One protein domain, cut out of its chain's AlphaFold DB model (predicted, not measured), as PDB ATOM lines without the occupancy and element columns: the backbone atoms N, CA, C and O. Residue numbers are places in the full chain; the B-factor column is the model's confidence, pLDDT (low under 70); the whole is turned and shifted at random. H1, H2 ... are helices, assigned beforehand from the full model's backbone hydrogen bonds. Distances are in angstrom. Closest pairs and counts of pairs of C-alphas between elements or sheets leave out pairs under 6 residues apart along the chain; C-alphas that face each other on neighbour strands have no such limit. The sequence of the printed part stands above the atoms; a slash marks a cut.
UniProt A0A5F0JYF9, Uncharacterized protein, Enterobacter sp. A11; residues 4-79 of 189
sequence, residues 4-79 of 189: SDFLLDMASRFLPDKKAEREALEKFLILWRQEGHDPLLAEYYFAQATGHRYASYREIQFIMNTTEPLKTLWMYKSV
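Overview. This is residues 4 to 79 of the 189 residues of an uncharacterized protein of Enterobacter sp. A11 (UniProt A0A5F0JYF9). The longest helix, H2, lies side by side with H3 in a helical hairpin, and the five helices together make a small ring round the middle of the domain: H2, H3, H4, H5 and then H1, which closes it back to H2 by a thin contact. H4 and H5 meet as a corner across the ring from the H2 and H3 pair, and the last residue of H3, Thr 50, reaches H5. The printed part has 76 residues with five named helices, H1 to H5 in order along the chain, and no named strand; the class is all helix. It is compact, with a radius of gyration of the C-alphas of 11.2 A, and rounded, spanning 28 by 26 by 25 A.

Along the chain. H2 is residues 19 to 32, 20.0 A from C-alpha 19 at (17.742, 27.624, -41.420) to C-alpha 32. H3 is residues 39 to 50, 16.2 A long. H1 is residues 4 to 14, 15.9 A long, beginning with C-alpha 4 at (24.163, 44.779, -36.771). H4 is residues 57 to 64, 10.3 A long. H5 is residues 69 to 78, 14.3 A long, ending with C-alpha 78 at (11.921, 28.068, -24.395).

Arrangement. H2 and H3 touch, closest at the C-alphas of Glu 21 and Ala 49, 4.3 A apart. They form a helical hairpin, running opposite ways at a shallow tilt of 32 degrees, only just short of steep. H1 and H2, also a helical hairpin, only just touch, with 3 pairs of C-alphas within 8 A; the closest are Leu 8 and Glu 26, 6.8 A apart. Their tilt of 37 degrees is only just steep, and they run opposite ways. H3 touches H4, closest at the C-alphas of Glu 43 and Tyr 57, 5.8 A apart, at a steep tilt of 56 degrees. H3 touches H5 with residue 50 alone, the C-alphas of Thr 50 and Lys 77 being 5.1 A apart. H4 and H5 touch only at the corner by their link, closest at the C-alphas of Ile 63 and Pro 69, 6.0 A apart. H1 touches H5, the same way at a shallow tilt of 31 degrees, closest at the C-alphas of Ala 11 and Leu 70, 6.7 A apart. H1 is apart from H3 and H4, and H2 is apart from H4 and H5. Every O i to N i+4 pair is within hydrogen-bond range in H2, H3, H4 and H5; in H1 it is 5 of 7.

Size, cuts and confidence. The two C-alphas farthest apart are those of Pro 16 and Gly 36, 30.2 A. The printed part has no cut. The links H1 to H2 and H4 to H5 are tight, those from H2 to H3 and H3 to H4 are short, and no link is long. The mean pLDDT of the printed part is 80.4; residues 4 to 17 and 53 to 54 are under 70.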
ATOM      1  N   SER A   4      24.806  45.779 -35.897       52.44
ATOM      2  CA  SER A   4      24.163  44.779 -36.771       52.44
ATOM      3  C   SER A   4      24.877  43.448 -36.714       52.44
ATOM      4  O   SER A   4      24.329  42.466 -36.215       52.44
ATOM      5  N   ASP A   5      26.131  43.468 -37.136       60.03
ATOM      6  CA  ASP A   5      26.958  42.282 -37.299       60.03
ATOM      7  C   ASP A   5      27.224  41.612 -35.951       60.03
ATOM      8  O   ASP A   5      27.261  40.391 -35.866       60.03
ATOM      9  N   PHE A   6      27.325  42.404 -34.879       64.06
ATOM     10  CA  PHE A   6      27.508  41.892 -33.522       64.06
ATOM     11  C   PHE A   6      26.284  41.120 -33.008       64.06
ATOM     12  O   PHE A   6      26.427  40.025 -32.472       64.06
ATOM     13  N   LEU A   7      25.072  41.654 -33.193       59.59
ATOM     14  CA  LEU A   7      23.850  40.978 -32.743       59.59
ATOM     15  C   LEU A   7      23.525  39.750 -33.605       59.59
ATOM     16  O   LEU A   7      23.019  38.765 -33.079       59.59
ATOM     17  N   LEU A   8      23.856  39.787 -34.897       62.22
ATOM     18  CA  LEU A   8      23.765  38.642 -35.809       62.22
ATOM     19  C   LEU A   8      24.744  37.521 -35.430       62.22
ATOM     20  O   LEU A   8      24.336  36.363 -35.318       62.22
ATOM     21  N   ASP A   9      26.010  37.861 -35.169       64.56
ATOM     22  CA  ASP A   9      27.021  36.899 -34.713       64.56
ATOM     23  C   ASP A   9      26.618  36.281 -33.370       64.56
ATOM     24  O   ASP A   9      26.658  35.063 -33.197       64.56
ATOM     25  N   MET A  10      26.121  37.102 -32.445       61.56
ATOM     26  CA  MET A  10      25.653  36.641 -31.145       61.56
ATOM     27  C   MET A  10      24.424  35.728 -31.282       61.56
ATOM     28  O   MET A  10      24.413  34.630 -30.730       61.56
ATOM     29  N   ALA A  11      23.427  36.110 -32.084       61.75
ATOM     30  CA  ALA A  11      22.232  35.307 -32.339       61.75
ATOM     31  C   ALA A  11      22.547  33.920 -32.932       61.75
ATOM     32  O   ALA A  11      21.920  32.931 -32.544       61.75
ATOM     33  N   SER A  12      23.551  33.833 -33.812       57.22
ATOM     34  CA  SER A  12      23.985  32.570 -34.427       57.22
ATOM     35  C   SER A  12      24.567  31.559 -33.429       57.22
ATOM     36  O   SER A  12      24.536  30.358 -33.685       57.22
ATOM     37  N   ARG A  13      25.055  32.026 -32.271       57.94
ATOM     38  CA  ARG A  13      25.643  31.176 -31.222       57.94
ATOM     39  C   ARG A  13      24.620  30.651 -30.219       57.94
ATOM     40  O   ARG A  13      24.895  29.667 -29.542       57.94
ATOM     41  N   PHE A  14      23.464  31.304 -30.102       58.97
ATOM     42  CA  PHE A  14      22.473  30.986 -29.070       58.97
ATOM     43  C   PHE A  14      21.298  30.137 -29.574       58.97
ATOM     44  O   PHE A  14      20.633  29.508 -28.757       58.97
ATOM     45  N   LEU A  15      21.019  30.057 -30.881       58.44
ATOM     46  CA  LEU A  15      19.838  29.343 -31.393       58.44
ATOM     47  C   LEU A  15      20.188  28.023 -32.107       58.44
ATOM     48  O   LEU A  15      21.085  28.013 -32.946       58.44
ATOM     49  N   PRO A  16      19.470  26.914 -31.826       54.62
ATOM     50  CA  PRO A  16      19.652  25.653 -32.544       54.62
ATOM     51  C   PRO A  16      19.234  25.818 -34.014       54.62
ATOM     52  O   PRO A  16      18.119  26.261 -34.294       54.62
ATOM     53  N   ASP A  17      20.137  25.504 -34.946       57.12
ATOM     54  CA  ASP A  17      20.009  25.899 -36.353       57.12
ATOM     55  C   ASP A  17      18.915  25.111 -37.097       57.12
ATOM     56  O   ASP A  17      19.109  23.991 -37.572       57.12
ATOM     57  N   LYS A  18      17.742  25.740 -37.221       72.25
ATOM     58  CA  LYS A  18      16.809  25.522 -38.325       72.25
ATOM     59  C   LYS A  18      16.909  26.739 -39.233       72.25
ATOM     60  O   LYS A  18      16.418  27.807 -38.876       72.25
ATOM     61  N   LYS A  19      17.491  26.569 -40.420       80.62
ATOM     62  CA  LYS A  19      17.742  27.624 -41.420       80.62
ATOM     63  C   LYS A  19      16.631  28.688 -41.536       80.62
ATOM     64  O   LYS A  19      16.920  29.876 -41.530       80.62
ATOM     65  N   ALA A  20      15.361  28.275 -41.571       79.25
ATOM     66  CA  ALA A  20      14.217  29.188 -41.665       79.25
ATOM     67  C   ALA A  20      13.985  30.054 -40.406       79.25
ATOM     68  O   ALA A  20      13.600  31.214 -40.525       79.25
ATOM     69  N   GLU A  21      14.218  29.515 -39.205       83.06
ATOM     70  CA  GLU A  21      14.109  30.267 -37.943       83.06
ATOM     71  C   GLU A  21      15.228  31.309 -37.845       83.06
ATOM     72  O   GLU A  21      14.993  32.437 -37.410       83.06
ATOM     73  N   ARG A  22      16.432  30.944 -38.303       83.06
ATOM     74  CA  ARG A  22      17.562  31.867 -38.401       83.06
ATOM     75  C   ARG A  22      17.247  33.001 -39.369       83.06
ATOM     76  O   ARG A  22      17.269  34.150 -38.954       83.06
ATOM     77  N   GLU A  23      16.867  32.698 -40.609       87.44
ATOM     78  CA  GLU A  23      16.502  33.719 -41.604       87.44
ATOM     79  C   GLU A  23      15.389  34.658 -41.104       87.44
ATOM     80  O   GLU A  23      15.446  35.868 -41.323       87.44
ATOM     81  N   ALA A  24      14.384  34.122 -40.404       88.25
ATOM     82  CA  ALA A  24      13.326  34.925 -39.800       88.25
ATOM     83  C   ALA A  24      13.855  35.865 -38.708       88.25
ATOM     84  O   ALA A  24      13.469  37.032 -38.664       88.25
ATOM     85  N   LEU A  25      14.765  35.389 -37.855       88.50
ATOM     86  CA  LEU A  25      15.384  36.220 -36.829       88.50
ATOM     87  C   LEU A  25      16.238  37.332 -37.434       88.50
ATOM     88  O   LEU A  25      16.178  38.466 -36.969       88.50
ATOM     89  N   GLU A  26      17.025  37.024 -38.463       88.12
ATOM     90  CA  GLU A  26      17.853  38.020 -39.147       88.12
ATOM     91  C   GLU A  26      16.968  39.143 -39.708       88.12
ATOM     92  O   GLU A  26      17.217  40.323 -39.450       88.12
ATOM     93  N   LYS A  27      15.865  38.782 -40.376       90.75
ATOM     94  CA  LYS A  27      14.870  39.741 -40.877       90.75
ATOM     95  C   LYS A  27      14.210  40.540 -39.756       90.75
ATOM     96  O   LYS A  27      14.083  41.755 -39.886       90.75
ATOM     97  N   PHE A  28      13.842  39.889 -38.652       92.00
ATOM     98  CA  PHE A  28      13.288  40.557 -37.475       92.00
ATOM     99  C   PHE A  28      14.259  41.602 -36.906       92.00
ATOM    100  O   PHE A  28      13.874  42.748 -36.704       92.00
ATOM    101  N   LEU A  29      15.528  41.242 -36.693       90.38
ATOM    102  CA  LEU A  29      16.531  42.138 -36.108       90.38
ATOM    103  C   LEU A  29      16.892  43.310 -37.025       90.38
ATOM    104  O   LEU A  29      17.203  44.391 -36.527       90.38
ATOM    105  N   ILE A  30      16.879  43.105 -38.346       90.62
ATOM    106  CA  ILE A  30      17.059  44.182 -39.328       90.62
ATOM    107  C   ILE A  30      15.873  45.143 -39.264       90.62
ATOM    108  O   ILE A  30      16.075  46.350 -39.152       90.62
ATOM    109  N   LEU A  31      14.651  44.607 -39.288       90.62
ATOM    110  CA  LEU A  31      13.421  45.389 -39.210       90.62
ATOM    111  C   LEU A  31      13.347  46.195 -37.907       90.62
ATOM    112  O   LEU A  31      13.059  47.385 -37.943       90.62
ATOM    113  N   TRP A  32      13.682  45.582 -36.770       89.50
ATOM    114  CA  TRP A  32      13.596  46.208 -35.447       89.50
ATOM    115  C   TRP A  32      14.467  47.466 -35.294       89.50
ATOM    116  O   TRP A  32      14.183  48.328 -34.469       89.50
ATOM    117  N   ARG A  33      15.535  47.586 -36.090       85.94
ATOM    118  CA  ARG A  33      16.434  48.755 -36.090       85.94
ATOM    119  C   ARG A  33      15.914  49.922 -36.911       85.94
ATOM    120  O   ARG A  33      16.465  51.013 -36.805       85.94
ATOM    121  N   GLN A  34      14.937  49.685 -37.779       89.50
ATOM    122  CA  GLN A  34      14.366  50.733 -38.607       89.50
ATOM    123  C   GLN A  34      13.444  51.591 -37.739       89.50
ATOM    124  O   GLN A  34      12.587  51.073 -37.014       89.50
ATOM    125  N   GLU A  35      13.629  52.908 -37.805       85.19
ATOM    126  CA  GLU A  35      12.692  53.847 -37.196       85.19
ATOM    127  C   GLU A  35      11.321  53.703 -37.866       85.19
ATOM    128  O   GLU A  35      11.221  53.665 -39.092       85.19
ATOM    129  N   GLY A  36      10.261  53.591 -37.060       85.38
ATOM    130  CA  GLY A  36       8.893  53.459 -37.568       85.38
ATOM    131  C   GLY A  36       8.602  52.146 -38.304       85.38
ATOM    132  O   GLY A  36       7.731  52.129 -39.172       85.38
ATOM    133  N   HIS A  37       9.318  51.060 -37.992       88.31
ATOM    134  CA  HIS A  37       9.050  49.745 -38.576       88.31
ATOM    135  C   HIS A  37       7.599  49.287 -38.372       88.31
ATOM    136  O   HIS A  37       6.975  49.586 -37.355       88.31
ATOM    137  N   ASP A  38       7.084  48.514 -39.331       91.25
ATOM    138  CA  ASP A  38       5.727  47.971 -39.278       91.25
ATOM    139  C   ASP A  38       5.581  46.953 -38.122       91.25
ATOM    140  O   ASP A  38       6.257  45.911 -38.137       91.25
ATOM    141  N   PRO A  39       4.695  47.211 -37.137       90.31
ATOM    142  CA  PRO A  39       4.424  46.297 -36.033       90.31
ATOM    143  C   PRO A  39       3.990  44.896 -36.475       90.31
ATOM    144  O   PRO A  39       4.435  43.911 -35.889       90.31
ATOM    145  N   LEU A  40       3.170  44.784 -37.527       89.94
ATOM    146  CA  LEU A  40       2.650  43.496 -38.003       89.94
ATOM    147  C   LEU A  40       3.760  42.642 -38.612       89.94
ATOM    148  O   LEU A  40       3.806  41.422 -38.439       89.94
ATOM    149  N   LEU A  41       4.687  43.289 -39.316       91.44
ATOM    150  CA  LEU A  41       5.828  42.613 -39.913       91.44
ATOM    151  C   LEU A  41       6.832  42.164 -38.840       91.44
ATOM    152  O   LEU A  41       7.423  41.087 -38.955       91.44
ATOM    153  N   ALA A  42       6.984  42.951 -37.770       89.62
ATOM    154  CA  ALA A  42       7.776  42.572 -36.606       89.62
ATOM    155  C   ALA A  42       7.168  41.360 -35.887       89.62
ATOM    156  O   ALA A  42       7.889  40.400 -35.619       89.62
ATOM    157  N   GLU A  43       5.852  41.355 -35.653       89.94
ATOM    158  CA  GLU A  43       5.128  40.203 -35.102       89.94
ATOM    159  C   GLU A  43       5.305  38.948 -35.966       89.94
ATOM    160  O   GLU A  43       5.615  37.877 -35.442       89.94
ATOM    161  N   TYR A  44       5.180  39.080 -37.291       90.00
ATOM    162  CA  TYR A  44       5.335  37.969 -38.230       90.00
ATOM    163  C   TYR A  44       6.719  37.313 -38.142       90.00
ATOM    164  O   TYR A  44       6.824  36.104 -37.908       90.00
ATOM    165  N   TYR A  45       7.792  38.096 -38.302       89.62
ATOM    166  CA  TYR A  45       9.146  37.544 -38.272       89.62
ATOM    167  C   TYR A  45       9.531  37.048 -36.879       89.62
ATOM    168  O   TYR A  45      10.188  36.013 -36.757       89.62
ATOM    169  N   PHE A  46       9.071  37.721 -35.823       88.75
ATOM    170  CA  PHE A  46       9.276  37.267 -34.454       88.75
ATOM    171  C   PHE A  46       8.597  35.916 -34.192       88.75
ATOM    172  O   PHE A  46       9.218  35.002 -33.637       88.75
ATOM    173  N   ALA A  47       7.345  35.749 -34.624       85.62
ATOM    174  CA  ALA A  47       6.614  34.491 -34.504       85.62
ATOM    175  C   ALA A  47       7.306  33.358 -35.273       85.62
ATOM    176  O   ALA A  47       7.365  32.227 -34.794       85.62
ATOM    177  N   GLN A  48       7.866  33.658 -36.445       85.88
ATOM    178  CA  GLN A  48       8.579  32.686 -37.271       85.88
ATOM    179  C   GLN A  48       9.957  32.315 -36.688       85.88
ATOM    180  O   GLN A  48      10.346  31.150 -36.742       85.88
ATOM    181  N   ALA A  49      10.661  33.265 -36.065       84.56
ATOM    182  CA  ALA A  49      11.952  33.042 -35.406       84.56
ATOM    183  C   ALA A  49      11.836  32.240 -34.098       84.56
ATOM    184  O   ALA A  49      12.710  31.441 -33.745       84.56
ATOM    185  N   THR A  50      10.754  32.465 -33.354       80.88
ATOM    186  CA  THR A  50      10.581  31.919 -32.003       80.88
ATOM    187  C   THR A  50       9.559  30.783 -31.920       80.88
ATOM    188  O   THR A  50       9.510  30.083 -30.915       80.88
ATOM    189  N   GLY A  51       8.744  30.574 -32.956       77.94
ATOM    190  CA  GLY A  51       7.616  29.637 -32.939       77.94
ATOM    191  C   GLY A  51       6.374  30.167 -32.204       77.94
ATOM    192  O   GLY A  51       5.345  29.488 -32.158       77.94
ATOM    193  N   HIS A  52       6.429  31.386 -31.657       78.81
ATOM    194  CA  HIS A  52       5.346  31.997 -30.885       78.81
ATOM    195  C   HIS A  52       4.316  32.695 -31.769       78.81
ATOM    196  O   HIS A  52       4.339  33.912 -31.930       78.81
ATOM    197  N   ARG A  53       3.357  31.924 -32.292       68.44
ATOM    198  CA  ARG A  53       2.344  32.381 -33.271       68.44
ATOM    199  C   ARG A  53       1.483  33.582 -32.873       68.44
ATOM    200  O   ARG A  53       0.855  34.164 -33.746       68.44
ATOM    201  N   TYR A  54       1.409  33.925 -31.591       68.88
ATOM    202  CA  TYR A  54       0.486  34.951 -31.101       68.88
ATOM    203  C   TYR A  54       1.183  36.130 -30.418       68.88
ATOM    204  O   TYR A  54       0.496  36.908 -29.755       68.88
ATOM    205  N   ALA A  55       2.525  36.173 -30.390       78.31
ATOM    206  CA  ALA A  55       3.258  37.184 -29.618       78.31
ATOM    207  C   ALA A  55       2.853  38.579 -30.098       78.31
ATOM    208  O   ALA A  55       3.038  38.898 -31.267       78.31
ATOM    209  N   SER A  56       2.258  39.368 -29.208       86.69
ATOM    210  CA  SER A  56       1.813  40.714 -29.544       86.69
ATOM    211  C   SER A  56       3.009  41.647 -29.630       86.69
ATOM    212  O   SER A  56       3.994  41.486 -28.907       86.69
ATOM    213  N   TYR A  57       2.898  42.678 -30.456       87.94
ATOM    214  CA  TYR A  57       3.946  43.667 -30.648       87.94
ATOM    215  C   TYR A  57       4.394  44.296 -29.325       87.94
ATOM    216  O   TYR A  57       5.584  44.478 -29.091       87.94
ATOM    217  N   ARG A  58       3.454  44.527 -28.402       86.69
ATOM    218  CA  ARG A  58       3.751  45.036 -27.058       86.69
ATOM    219  C   ARG A  58       4.647  44.088 -26.249       86.69
ATOM    220  O   ARG A  58       5.557  44.541 -25.566       86.69
ATOM    221  N   GLU A  59       4.424  42.779 -26.331       85.75
ATOM    222  CA  GLU A  59       5.283  41.789 -25.663       85.75
ATOM    223  C   GLU A  59       6.666  41.723 -26.308       85.75
ATOM    224  O   GLU A  59       7.673  41.597 -25.614       85.75
ATOM    225  N   ILE A  60       6.730  41.860 -27.632       88.94
ATOM    226  CA  ILE A  60       7.999  41.931 -28.358       88.94
ATOM    227  C   ILE A  60       8.780  43.170 -27.909       88.94
ATOM    228  O   ILE A  60       9.962  43.058 -27.595       88.94
ATOM    229  N   GLN A  61       8.122  44.327 -27.788       89.38
ATOM    230  CA  GLN A  61       8.735  45.543 -27.248       89.38
ATOM    231  C   GLN A  61       9.285  45.321 -25.838       89.38
ATOM    232  O   GLN A  61      10.428  45.679 -25.569       89.38
ATOM    233  N   PHE A  62       8.515  44.678 -24.959       88.62
ATOM    234  CA  PHE A  62       8.965  44.342 -23.609       88.62
ATOM    235  C   PHE A  62      10.218  43.467 -23.601       88.62
ATOM    236  O   PHE A  62      11.144  43.753 -22.846       88.62
ATOM    237  N   ILE A  63      10.276  42.436 -24.445       88.31
ATOM    238  CA  ILE A  63      11.437  41.541 -24.571       88.31
ATOM    239  C   ILE A  63      12.656  42.302 -25.099       88.31
ATOM    240  O   ILE A  63      13.758  42.181 -24.560       88.31
ATOM    241  N   MET A  64      12.456  43.097 -26.146       88.38
ATOM    242  CA  MET A  64      13.530  43.814 -26.828       88.38
ATOM    243  C   MET A  64      14.050  45.021 -26.040       88.38
ATOM    244  O   MET A  64      15.159  45.469 -26.310       88.38
ATOM    245  N   ASN A  65      13.292  45.511 -25.054       88.06
ATOM    246  CA  ASN A  65      13.694  46.589 -24.147       88.06
ATOM    247  C   ASN A  65      14.380  46.089 -22.857       88.06
ATOM    248  O   ASN A  65      14.492  46.826 -21.881       88.06
ATOM    249  N   THR A  66      14.814  44.829 -22.818       87.31
ATOM    250  CA  THR A  66      15.641  44.315 -21.715       87.31
ATOM    251  C   THR A  66      17.115  44.657 -21.917       87.31
ATOM    252  O   THR A  66      17.545  44.977 -23.025       87.31
ATOM    253  N   THR A  67      17.912  44.555 -20.854       86.25
ATOM    254  CA  THR A  67      19.374  44.739 -20.903       86.25
ATOM    255  C   THR A  67      20.067  43.734 -21.834       86.25
ATOM    256  O   THR A  67      21.048  44.075 -22.493       86.25
ATOM    257  N   GLU A  68      19.543  42.506 -21.932       85.50
ATOM    258  CA  GLU A  68      20.079  41.415 -22.760       85.50
ATOM    259  C   GLU A  68      19.007  40.847 -23.721       85.50
ATOM    260  O   GLU A  68      18.583  39.696 -23.577       85.50
ATOM    261  N   PRO A  69      18.573  41.598 -24.754       85.06
ATOM    262  CA  PRO A  69      17.366  41.287 -25.530       85.06
ATOM    263  C   PRO A  69      17.428  39.947 -26.269       85.06
ATOM    264  O   PRO A  69      16.437  39.222 -26.320       85.06
ATOM    265  N   LEU A  70      18.593  39.561 -26.797       83.94
ATOM    266  CA  LEU A  70      18.756  38.273 -27.483       83.94
ATOM    267  C   LEU A  70      18.664  37.079 -26.526       83.94
ATOM    268  O   LEU A  70      18.100  36.045 -26.882       83.94
ATOM    269  N   LYS A  71      19.190  37.216 -25.307       83.94
ATOM    270  CA  LYS A  71      19.110  36.165 -24.289       83.94
ATOM    271  C   LYS A  71      17.696  36.070 -23.727       83.94
ATOM    272  O   LYS A  71      17.176  34.966 -23.600       83.94
ATOM    273  N   THR A  72      17.043  37.208 -23.495       86.25
ATOM    274  CA  THR A  72      15.620  37.265 -23.143       86.25
ATOM    275  C   THR A  72      14.764  36.602 -24.220       86.25
ATOM    276  O   THR A  72      13.912  35.782 -23.893       86.25
ATOM    277  N   LEU A  73      15.018  36.881 -25.503       86.19
ATOM    278  CA  LEU A  73      14.326  36.256 -26.636       86.19
ATOM    279  C   LEU A  73      14.553  34.739 -26.684       86.19
ATOM    280  O   LEU A  73      13.614  33.982 -26.935       86.19
ATOM    281  N   TRP A  74      15.773  34.277 -26.407       81.44
ATOM    282  CA  TRP A  74      16.079  32.849 -26.333       81.44
ATOM    283  C   TRP A  74      15.341  32.154 -25.185       81.44
ATOM    284  O   TRP A  74      14.696  31.125 -25.392       81.44
ATOM    285  N   MET A  75      15.367  32.740 -23.987       80.31
ATOM    286  CA  MET A  75      14.613  32.214 -22.850       80.31
ATOM    287  C   MET A  75      13.112  32.246 -23.140       80.31
ATOM    288  O   MET A  75      12.417  31.272 -22.867       80.31
ATOM    289  N   TYR A  76      12.616  33.301 -23.786       80.75
ATOM    290  CA  TYR A  76      11.221  33.406 -24.203       80.75
ATOM    291  C   TYR A  76      10.824  32.301 -25.190       80.75
ATOM    292  O   TYR A  76       9.760  31.706 -25.046       80.75
ATOM    293  N   LYS A  77      11.686  31.950 -26.153       79.88
ATOM    294  CA  LYS A  77      11.477  30.814 -27.071       79.88
ATOM    295  C   LYS A  77      11.314  29.479 -26.333       79.88
ATOM    296  O   LYS A  77      10.560  28.626 -26.789       79.88
ATOM    297  N   SER A  78      12.001  29.296 -25.205       73.62
ATOM    298  CA  SER A  78      11.921  28.068 -24.395       73.62
ATOM    299  C   SER A  78      10.647  27.951 -23.546       73.62
ATOM    300  O   SER A  78      10.349  26.871 -23.033       73.62
ATOM    301  N   VAL A  79       9.889  29.041 -23.405       74.56
ATOM    302  CA  VAL A  79       8.587  29.047 -22.733       74.56
ATOM    303  C   VAL A  79       7.526  28.635 -23.743       74.56
ATOM    304  O   VAL A  79       7.416  29.234 -24.803       74.56
TER     305      VAL A  79